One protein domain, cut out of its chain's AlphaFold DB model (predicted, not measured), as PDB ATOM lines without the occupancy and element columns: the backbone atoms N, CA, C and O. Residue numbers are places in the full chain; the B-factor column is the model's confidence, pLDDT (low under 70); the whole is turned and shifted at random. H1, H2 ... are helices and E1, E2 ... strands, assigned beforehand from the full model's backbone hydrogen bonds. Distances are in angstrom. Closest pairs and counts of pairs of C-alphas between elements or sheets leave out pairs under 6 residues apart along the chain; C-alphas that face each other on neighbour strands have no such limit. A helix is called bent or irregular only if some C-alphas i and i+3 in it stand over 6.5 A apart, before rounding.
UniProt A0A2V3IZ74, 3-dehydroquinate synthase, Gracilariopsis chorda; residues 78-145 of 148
ATOM      1  N   THR A  78     -57.450 -15.382 -16.414       93.88
ATOM      2  CA  THR A  78     -56.317 -16.073 -17.040       93.88
ATOM      3  C   THR A  78     -55.476 -15.063 -17.794       93.88
ATOM      4  O   THR A  78     -55.987 -14.335 -18.644       93.88
ATOM      5  N   LEU A  79     -54.179 -15.037 -17.499       95.00
ATOM      6  CA  LEU A  79     -53.200 -14.233 -18.216       95.00
ATOM      7  C   LEU A  79     -52.376 -15.143 -19.119       95.00
ATOM      8  O   LEU A  79     -51.806 -16.126 -18.658       95.00
ATOM      9  N   HIS A  80     -52.284 -14.817 -20.403       93.62
ATOM     10  CA  HIS A  80     -51.387 -15.517 -21.316       93.62
ATOM     11  C   HIS A  80     -50.067 -14.762 -21.395       93.62
ATOM     12  O   HIS A  80     -50.043 -13.624 -21.858       93.62
ATOM     13  N   PHE A  81     -48.992 -15.395 -20.935       94.06
ATOM     14  CA  PHE A  81     -47.658 -14.818 -20.965       94.06
ATOM     15  C   PHE A  81     -46.876 -15.379 -22.153       94.06
ATOM     16  O   PHE A  81     -46.776 -16.599 -22.310       94.06
ATOM     17  N   ASP A  82     -46.341 -14.491 -22.987       94.81
ATOM     18  CA  ASP A  82     -45.465 -14.831 -24.105       94.81
ATOM     19  C   ASP A  82     -44.005 -14.680 -23.652       94.81
ATOM     20  O   ASP A  82     -43.521 -13.564 -23.475       94.81
ATOM     21  N   ALA A  83     -43.311 -15.802 -23.446       91.06
ATOM     22  CA  ALA A  83     -41.857 -15.833 -23.300       91.06
ATOM     23  C   ALA A  83     -41.215 -16.220 -24.642       91.06
ATOM     24  O   ALA A  83     -41.839 -16.915 -25.443       91.06
ATOM     25  N   ASP A  84     -39.954 -15.839 -24.866       91.62
ATOM     26  CA  ASP A  84     -39.261 -15.946 -26.164       91.62
ATOM     27  C   ASP A  84     -39.467 -17.272 -26.914       91.62
ATOM     28  O   ASP A  84     -39.671 -17.284 -28.125       91.62
ATOM     29  N   SER A  85     -39.423 -18.406 -26.209       89.50
ATOM     30  CA  SER A  85     -39.543 -19.737 -26.823       89.50
ATOM     31  C   SER A  85     -40.849 -20.466 -26.503       89.50
ATOM     32  O   SER A  85     -41.090 -21.540 -27.064       89.50
ATOM     33  N   ARG A  86     -41.678 -19.948 -25.582       92.00
ATOM     34  CA  ARG A  86     -42.876 -20.638 -25.072       92.00
ATOM     35  C   ARG A  86     -43.913 -19.647 -24.553       92.00
ATOM     36  O   ARG A  86     -43.600 -18.753 -23.777       92.00
ATOM     37  N   ARG A  87     -45.176 -19.899 -24.883       94.44
ATOM     38  CA  ARG A  87     -46.329 -19.221 -24.287       94.44
ATOM     39  C   ARG A  87     -46.969 -20.132 -23.248       94.44
ATOM     40  O   ARG A  87     -47.239 -21.293 -23.554       94.44
ATOM     41  N   TYR A  88     -47.240 -19.619 -22.053       94.75
ATOM     42  CA  TYR A  88     -47.937 -20.374 -21.008       94.75
ATOM     43  C   TYR A  88     -49.001 -19.521 -20.303       94.75
ATOM     44  O   TYR A  88     -48.840 -18.305 -20.166       94.75
ATOM     45  N   PRO A  89     -50.129 -20.126 -19.892       93.88
ATOM     46  CA  PRO A  89     -51.157 -19.428 -19.136       93.88
ATOM     47  C   PRO A  89     -50.820 -19.374 -17.644       93.88
ATOM     48  O   PRO A  89     -50.285 -20.325 -17.073       93.88
ATOM     49  N   ILE A  90     -51.194 -18.270 -17.006       93.94
ATOM     50  CA  ILE A  90     -51.214 -18.096 -15.558       93.94
ATOM     51  C   ILE A  90     -52.679 -17.974 -15.144       93.94
ATOM     52  O   ILE A  90     -53.376 -17.046 -15.562       93.94
ATOM     53  N   PHE A  91     -53.145 -18.926 -14.339       93.12
ATOM     54  CA  PHE A  91     -54.523 -18.986 -13.866       93.12
ATOM     55  C   PHE A  91     -54.649 -18.338 -12.486       93.12
ATOM     56  O   PHE A  91     -53.962 -18.725 -11.541       93.12
ATOM     57  N   PHE A  92     -55.580 -17.402 -12.361       92.25
ATOM     58  CA  PHE A  92     -55.972 -16.767 -11.111       92.25
ATOM     59  C   PHE A  92     -57.417 -17.155 -10.824       92.25
ATOM     60  O   PHE A  92     -58.360 -16.557 -11.335       92.25
ATOM     61  N   SER A  93     -57.589 -18.204 -10.029       90.25
ATOM     62  CA  SER A  93     -58.894 -18.596  -9.514       90.25
ATOM     63  C   SER A  93     -58.755 -19.158  -8.108       90.25
ATOM     64  O   SER A  93     -57.694 -19.642  -7.705       90.25
ATOM     65  N   GLU A  94     -59.835 -19.087  -7.341       90.25
ATOM     66  CA  GLU A  94     -59.870 -19.700  -6.022       90.25
ATOM     67  C   GLU A  94     -59.725 -21.223  -6.139       90.25
ATOM     68  O   GLU A  94     -60.368 -21.869  -6.973       90.25
ATOM     69  N   GLY A  95     -58.843 -21.796  -5.315       88.56
ATOM     70  CA  GLY A  95     -58.615 -23.238  -5.281       88.56
ATOM     71  C   GLY A  95     -58.048 -23.821  -6.577       88.56
ATOM     72  O   GLY A  95     -58.261 -25.003  -6.824       88.56
ATOM     73  N   VAL A  96     -57.335 -23.031  -7.396       90.44
ATOM     74  CA  VAL A  96     -56.755 -23.474  -8.683       90.44
ATOM     75  C   VAL A  96     -55.966 -24.785  -8.573       90.44
ATOM     76  O   VAL A  96     -56.075 -25.655  -9.425       90.44
ATOM     77  N   ILE A  97     -55.247 -24.957  -7.465       89.94
ATOM     78  CA  ILE A  97     -54.430 -26.135  -7.170       89.94
ATOM     79  C   ILE A  97     -55.271 -27.412  -6.995       89.94
ATOM     80  O   ILE A  97     -54.811 -28.510  -7.278       89.94
ATOM     81  N   SER A  98     -56.520 -27.291  -6.549       88.19
ATOM     82  CA  SER A  98     -57.399 -28.442  -6.317       88.19
ATOM     83  C   SER A  98     -58.183 -28.858  -7.568       88.19
ATOM     84  O   SER A  98     -58.943 -29.824  -7.510       88.19
ATOM     85  N   LYS A  99     -58.061 -28.123  -8.683       88.75
ATOM     86  CA  LYS A  99     -58.849 -28.352  -9.900       88.75
ATOM     87  C   LYS A  99     -58.084 -29.264 -10.874       88.75
ATOM     88  O   LYS A  99     -57.068 -28.841 -11.425       88.75
ATOM     89  N   PRO A 100     -58.576 -30.482 -11.167       86.81
ATOM     90  CA  PRO A 100     -57.892 -31.407 -12.076       86.81
ATOM     91  C   PRO A 100     -57.824 -30.894 -13.520       86.81
ATOM     92  O   PRO A 100     -56.865 -31.167 -14.248       86.81
ATOM     93  N   ASP A 101     -58.821 -30.108 -13.928       86.88
ATOM     94  CA  ASP A 101     -58.927 -29.564 -15.283       86.88
ATOM     95  C   ASP A 101     -57.794 -28.587 -15.612       86.88
ATOM     96  O   ASP A 101     -57.413 -28.458 -16.775       86.88
ATOM     97  N   THR A 102     -57.208 -27.944 -14.595       88.31
ATOM     98  CA  THR A 102     -56.101 -27.001 -14.778       88.31
ATOM     99  C   THR A 102     -54.807 -27.711 -15.174       88.31
ATOM    100  O   THR A 102     -54.048 -27.168 -15.967       88.31
ATOM    101  N   PHE A 103     -54.556 -28.929 -14.687       88.88
ATOM    102  CA  PHE A 103     -53.312 -29.659 -14.967       88.88
ATOM    103  C   PHE A 103     -53.380 -30.505 -16.240       88.88
ATOM    104  O   PHE A 103     -52.390 -30.636 -16.960       88.88
ATOM    105  N   LYS A 104     -54.559 -31.060 -16.540       88.25
ATOM    106  CA  LYS A 104     -54.778 -32.020 -17.630       88.25
ATOM    107  C   LYS A 104     -54.205 -31.610 -19.001       88.25
ATOM    108  O   LYS A 104     -53.580 -32.463 -19.622       88.25
ATOM    109  N   PRO A 105     -54.374 -30.369 -19.504       89.38
ATOM    110  CA  PRO A 105     -53.861 -30.009 -20.828       89.38
ATOM    111  C   PRO A 105     -52.341 -29.781 -20.870       89.38
ATOM    112  O   PRO A 105     -51.770 -29.773 -21.959       89.38
ATOM    113  N   PHE A 106     -51.678 -29.596 -19.723       89.25
ATOM    114  CA  PHE A 106     -50.240 -29.293 -19.662       89.25
ATOM    115  C   PHE A 106     -49.376 -30.507 -19.303       89.25
ATOM    116  O   PHE A 106     -48.155 -30.448 -19.443       89.25
ATOM    117  N   ILE A 107     -49.984 -31.617 -18.878       90.50
ATOM    118  CA  ILE A 107     -49.276 -32.873 -18.624       90.50
ATOM    119  C   ILE A 107     -49.319 -33.725 -19.895       90.50
ATOM    120  O   ILE A 107     -50.348 -34.295 -20.241       90.50
ATOM    121  N   THR A 108     -48.190 -33.811 -20.601       88.88
ATOM    122  CA  THR A 108     -48.070 -34.602 -21.844       88.88
ATOM    123  C   THR A 108     -47.484 -36.001 -21.619       88.88
ATOM    124  O   THR A 108     -47.502 -36.818 -22.531       88.88
ATOM    125  N   GLY A 109     -46.927 -36.274 -20.434       88.31
ATOM    126  CA  GLY A 109     -46.271 -37.542 -20.111       88.31
ATOM    127  C   GLY A 109     -47.026 -38.371 -19.075       88.31
ATOM    128  O   GLY A 109     -47.869 -37.863 -18.342       88.31
ATOM    129  N   ASP A 110     -46.648 -39.642 -18.966       90.31
ATOM    130  CA  ASP A 110     -47.318 -40.616 -18.088       90.31
ATOM    131  C   ASP A 110     -46.863 -40.534 -16.623       90.31
ATOM    132  O   ASP A 110     -47.392 -41.227 -15.753       90.31
ATOM    133  N   LYS A 111     -45.834 -39.730 -16.332       92.00
ATOM    134  CA  LYS A 111     -45.242 -39.594 -14.998       92.00
ATOM    135  C   LYS A 111     -45.090 -38.127 -14.633       92.00
ATOM    136  O   LYS A 111     -44.579 -37.342 -15.430       92.00
ATOM    137  N   VAL A 112     -45.472 -37.786 -13.406       92.94
ATOM    138  CA  VAL A 112     -45.304 -36.450 -12.828       92.94
ATOM    139  C   VAL A 112     -44.597 -36.576 -11.487       92.94
ATOM    140  O   VAL A 112     -44.952 -37.416 -10.661       92.94
ATOM    141  N   LEU A 113     -43.592 -35.728 -11.282       94.44
ATOM    142  CA  LEU A 113     -42.882 -35.587 -10.018       94.44
ATOM    143  C   LEU A 113     -43.257 -34.246  -9.389       94.44
ATOM    144  O   LEU A 113     -43.002 -33.194  -9.972       94.44
ATOM    145  N   ILE A 114     -43.836 -34.288  -8.193       93.88
ATOM    146  CA  ILE A 114     -44.110 -33.112  -7.374       93.88
ATOM    147  C   ILE A 114     -42.891 -32.882  -6.480       93.88
ATOM    148  O   ILE A 114     -42.635 -33.650  -5.552       93.88
ATOM    149  N   ALA A 115     -42.131 -31.829  -6.768       94.50
ATOM    150  CA  ALA A 115     -41.031 -31.381  -5.922       94.50
ATOM    151  C   ALA A 115     -41.514 -30.225  -5.043       94.50
ATOM    152  O   ALA A 115     -41.977 -29.206  -5.554       94.50
ATOM    153  N   THR A 116     -41.433 -30.385  -3.724       95.56
ATOM    154  CA  THR A 116     -41.895 -29.367  -2.774       95.56
ATOM    155  C   THR A 116     -40.998 -29.310  -1.543       95.56
ATOM    156  O   THR A 116     -40.237 -30.228  -1.257       95.56
ATOM    157  N   ASN A 117     -41.089 -28.209  -0.812       95.69
ATOM    158  CA  ASN A 117     -40.419 -27.999   0.465       95.69
ATOM    159  C   ASN A 117     -41.205 -28.691   1.600       95.69
ATOM    160  O   ASN A 117     -42.434 -28.746   1.545       95.69
ATOM    161  N   SER A 118     -40.524 -29.164   2.649       93.56
ATOM    162  CA  SER A 118     -41.119 -29.728   3.873       93.56
ATOM    163  C   SER A 118     -42.264 -28.905   4.483       93.56
ATOM    164  O   SER A 118     -43.285 -29.488   4.852       93.56
ATOM    165  N   THR A 119     -42.168 -27.574   4.528       94.06
ATOM    166  CA  THR A 119     -43.232 -26.720   5.097       94.06
ATOM    167  C   THR A 119     -44.478 -26.683   4.209       94.06
ATOM    168  O   THR A 119     -45.608 -26.780   4.690       94.06
ATOM    169  N   ILE A 120     -44.286 -26.564   2.894       94.81
ATOM    170  CA  ILE A 120     -45.381 -26.438   1.918       94.81
ATOM    171  C   ILE A 120     -46.040 -27.801   1.682       94.81
ATOM    172  O   ILE A 120     -47.262 -27.880   1.513       94.81
ATOM    173  N   ALA A 121     -45.252 -28.877   1.738       94.56
ATOM    174  CA  ALA A 121     -45.713 -30.247   1.574       94.56
ATOM    175  C   ALA A 121     -46.890 -30.570   2.504       94.56
ATOM    176  O   ALA A 121     -47.912 -31.083   2.053       94.56
ATOM    177  N   LEU A 122     -46.791 -30.206   3.786       93.44
ATOM    178  CA  LEU A 122     -47.826 -30.507   4.782       93.44
ATOM    179  C   LEU A 122     -49.188 -29.879   4.448       93.44
ATOM    180  O   LEU A 122     -50.227 -30.445   4.787       93.44
ATOM    181  N   LEU A 123     -49.191 -28.724   3.780       93.50
ATOM    182  CA  LEU A 123     -50.403 -27.955   3.499       93.50
ATOM    183  C   LEU A 123     -51.029 -28.292   2.140       93.50
ATOM    184  O   LEU A 123     -52.259 -28.293   2.018       93.50
ATOM    185  N   TYR A 124     -50.205 -28.569   1.125       94.38
ATOM    186  CA  TYR A 124     -50.668 -28.637  -0.267       94.38
ATOM    187  C   TYR A 124     -50.433 -29.980  -0.953       94.38
ATOM    188  O   TYR A 124     -51.236 -30.339  -1.809       94.38
ATOM    189  N   LEU A 125     -49.460 -30.787  -0.517       93.38
ATOM    190  CA  LEU A 125     -49.062 -32.003  -1.237       93.38
ATOM    191  C   LEU A 125     -50.223 -32.977  -1.463       93.38
ATOM    192  O   LEU A 125     -50.379 -33.535  -2.545       93.38
ATOM    193  N   ASN A 126     -51.073 -33.166  -0.452       92.75
ATOM    194  CA  ASN A 126     -52.237 -34.044  -0.571       92.75
ATOM    195  C   ASN A 126     -53.287 -33.489  -1.547       92.75
ATOM    196  O   ASN A 126     -53.946 -34.263  -2.244       92.75
ATOM    197  N   ARG A 127     -53.439 -32.161  -1.612       92.56
ATOM    198  CA  ARG A 127     -54.369 -31.488  -2.531       92.56
ATOM    199  C   ARG A 127     -53.858 -31.579  -3.966       92.56
ATOM    200  O   ARG A 127     -54.624 -31.984  -4.833       92.56
ATOM    201  N   ASP A 128     -52.567 -31.325  -4.174       91.88
ATOM    202  CA  ASP A 128     -51.893 -31.478  -5.468       91.88
ATOM    203  C   ASP A 128     -52.038 -32.909  -6.000       91.88
ATOM    204  O   ASP A 128     -52.524 -33.126  -7.110       91.88
ATOM    205  N   LYS A 129     -51.695 -33.913  -5.180       91.31
ATOM    206  CA  LYS A 129     -51.807 -35.332  -5.557       91.31
ATOM    207  C   LYS A 129     -53.235 -35.739  -5.919       91.31
ATOM    208  O   LYS A 129     -53.417 -36.556  -6.813       91.31
ATOM    209  N   SER A 130     -54.230 -35.182  -5.230       90.56
ATOM    210  CA  SER A 130     -55.644 -35.475  -5.496       90.56
ATOM    211  C   SER A 130     -56.160 -34.791  -6.764       90.56
ATOM    212  O   SER A 130     -57.089 -35.294  -7.392       90.56
ATOM    213  N   ALA A 131     -55.581 -33.647  -7.136       89.62
ATOM    214  CA  ALA A 131     -55.947 -32.914  -8.343       89.62
ATOM    215  C   ALA A 131     -55.330 -33.527  -9.606       89.62
ATOM    216  O   ALA A 131     -55.907 -33.425 -10.686       89.62
ATOM    217  N   VAL A 132     -54.178 -34.192  -9.507       88.88
ATOM    218  CA  VAL A 132     -53.605 -34.884 -10.665       88.88
ATOM    219  C   VAL A 132     -54.451 -36.125 -10.995       88.88
ATOM    220  O   VAL A 132     -54.689 -36.957 -10.119       88.88
ATOM    221  N   PRO A 133     -54.914 -36.297 -12.249       77.94
ATOM    222  CA  PRO A 133     -55.734 -37.442 -12.628       77.94
ATOM    223  C   PRO A 133     -54.920 -38.745 -12.578       77.94
ATOM    224  O   PRO A 133     -54.263 -39.131 -13.547       77.94
ATOM    225  N   GLY A 134     -55.013 -39.456 -11.451       69.31
ATOM    226  CA  GLY A 134     -54.301 -40.719 -11.205       69.31
ATOM    227  C   GLY A 134     -54.673 -41.871 -12.147       69.31
ATOM    228  O   GLY A 134     -53.988 -42.886 -12.173       69.31
ATOM    229  N   THR A 135     -55.731 -41.725 -12.951       65.56
ATOM    230  CA  THR A 135     -56.122 -42.709 -13.973       65.56
ATOM    231  C   THR A 135     -55.201 -42.687 -15.198       65.56
ATOM    232  O   THR A 135     -55.151 -43.665 -15.935       65.56
ATOM    233  N   ILE A 136     -54.502 -41.573 -15.441       70.81
ATOM    234  CA  ILE A 136     -53.693 -41.361 -16.653       70.81
ATOM    235  C   ILE A 136     -52.204 -41.248 -16.306       70.81
ATOM    236  O   ILE A 136     -51.358 -41.635 -17.104       70.81
ATOM    237  N   VAL A 137     -51.877 -40.739 -15.114       86.38
ATOM    238  CA  VAL A 137     -50.516 -40.314 -14.771       86.38
ATOM    239  C   VAL A 137     -50.089 -40.891 -13.423       86.38
ATOM    240  O   VAL A 137     -50.805 -40.777 -12.430       86.38
ATOM    241  N   SER A 138     -48.889 -41.475 -13.371       91.00
ATOM    242  CA  SER A 138     -48.244 -41.904 -12.123       91.00
ATOM    243  C   SER A 138     -47.622 -40.706 -11.405       91.00
ATOM    244  O   SER A 138     -46.759 -40.025 -11.967       91.00
ATOM    245  N   VAL A 139     -48.041 -40.462 -10.163       92.81
ATOM    246  CA  VAL A 139     -47.591 -39.317  -9.357       92.81
ATOM    247  C   VAL A 139     -46.542 -39.757  -8.343       92.81
ATOM    248  O   VAL A 139     -46.780 -40.668  -7.553       92.81
ATOM    249  N   PHE A 140     -45.400 -39.077  -8.349       93.38
ATOM    250  CA  PHE A 140     -44.331 -39.214  -7.363       93.38
ATOM    251  C   PHE A 140     -44.142 -37.894  -6.624       93.38
ATOM    252  O   PHE A 140     -44.401 -36.828  -7.182       93.38
ATOM    253  N   ASP A 141     -43.648 -37.950  -5.397       94.25
ATOM    254  CA  ASP A 141     -43.330 -36.773  -4.601       94.25
ATOM    255  C   ASP A 141     -41.937 -36.851  -3.989       94.25
ATOM    256  O   ASP A 141     -41.502 -37.902  -3.520       94.25
ATOM    257  N   VAL A 142     -41.248 -35.712  -3.987       96.19
ATOM    258  CA  VAL A 142     -39.967 -35.523  -3.307       96.19
ATOM    259  C   VAL A 142     -40.073 -34.273  -2.448       96.19
ATOM    260  O   VAL A 142     -40.357 -33.179  -2.944       96.19
ATOM    261  N   VAL A 143     -39.842 -34.457  -1.150       95.69
ATOM    262  CA  VAL A 143     -39.805 -33.372  -0.174       95.69
ATOM    263  C   VAL A 143     -38.355 -32.977   0.054       95.69
ATOM    264  O   VAL A 143     -37.545 -33.787   0.503       95.69
ATOM    265  N   LEU A 144     -38.039 -31.731  -0.277       94.06
ATOM    266  CA  LEU A 144     -36.713 -31.149  -0.115       94.06
ATOM    267  C   LEU A 144     -36.612 -30.398   1.223       94.06
ATOM    268  O   LEU A 144     -37.617 -29.841   1.688       94.06
ATOM    269  N   PRO A 145     -35.418 -30.370   1.848       91.50
ATOM    270  CA  PRO A 145     -35.166 -29.490   2.980       91.50
ATOM    271  C   PRO A 145     -35.292 -28.028   2.541       91.50
ATOM    272  O   PRO A 145     -35.012 -27.677   1.395       91.50
TER     273      PRO A 145
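Overview. This is residues 78 to 145 of the 148 residues of the protein "3-dehydroquinate synthase" of Gracilariopsis chorda (UniProt A0A2V3IZ74). Two parts stand off from each other: a hairpin of E1 and E2 at one end, and at the other the parallel strands E3 and E4 with the helix H2 packed alongside them. The short helix H1 lies between these parts, and the hairpin's tip, residues 82 to 87, sticks out free. The printed part has 68 residues, with two named helices and four named strands in the order E1, E2, H1, E3, H2, E4; the class is mixed, helices and strands. It is only just loose, close to compact, with a radius of gyration of the C-alphas of 13.2 A and spans of 32 by 26 by 24 A.

Arrangement. Begin at E1, residues 78 to 83, and E2, residues 86 to 92: this hairpin is antiparallel at 155 degrees, with N 81 and O 88 within hydrogen-bond range at 3.0 A. Look next at E3, residues 111 to 117, and E4, residues 138 to 144, parallel at 21 degrees, with N 114 and O 140 at 2.8 A. With H2, residues 118 to 131, they make a strand-helix-strand unit, two parallel neighbour strands joined through a helix, with a right-handed crossover. The closest C-alphas of H2 and E4 are those of Ser 118 and Val 143, 5.6 A. H1, residues 100 to 103, is close to H2 but not clearly touching, with C-alphas of Pro 100 and Ala 131 closest at 4.5 A. E1 and E2 are apart from E3, H2 and E4. In H2, 6 of 10 O i to N i+4 pairs are within hydrogen-bond range; H1 is too short for such a pair.

Along the chain. Find C-alpha 78 at (-56.317, -16.073, -17.040); E1 runs 15.8 A from there, and E2 19.5 A. H1 covers 5.7 A and E3 19.9 A. H2 covers 19.5 A and is irregular: C-alphas 123 and 126 are 7.6 A apart. E4 runs 19.8 A to C-alpha 144 at (-36.713, -31.149, -0.115).

Size, cuts and confidence. The two C-alphas farthest apart, of Asp 84 and Leu 122, are 35.3 A apart. The printed part has no cut and no long link. Its mean pLDDT is 90.7; residues 134 to 135 are under 70.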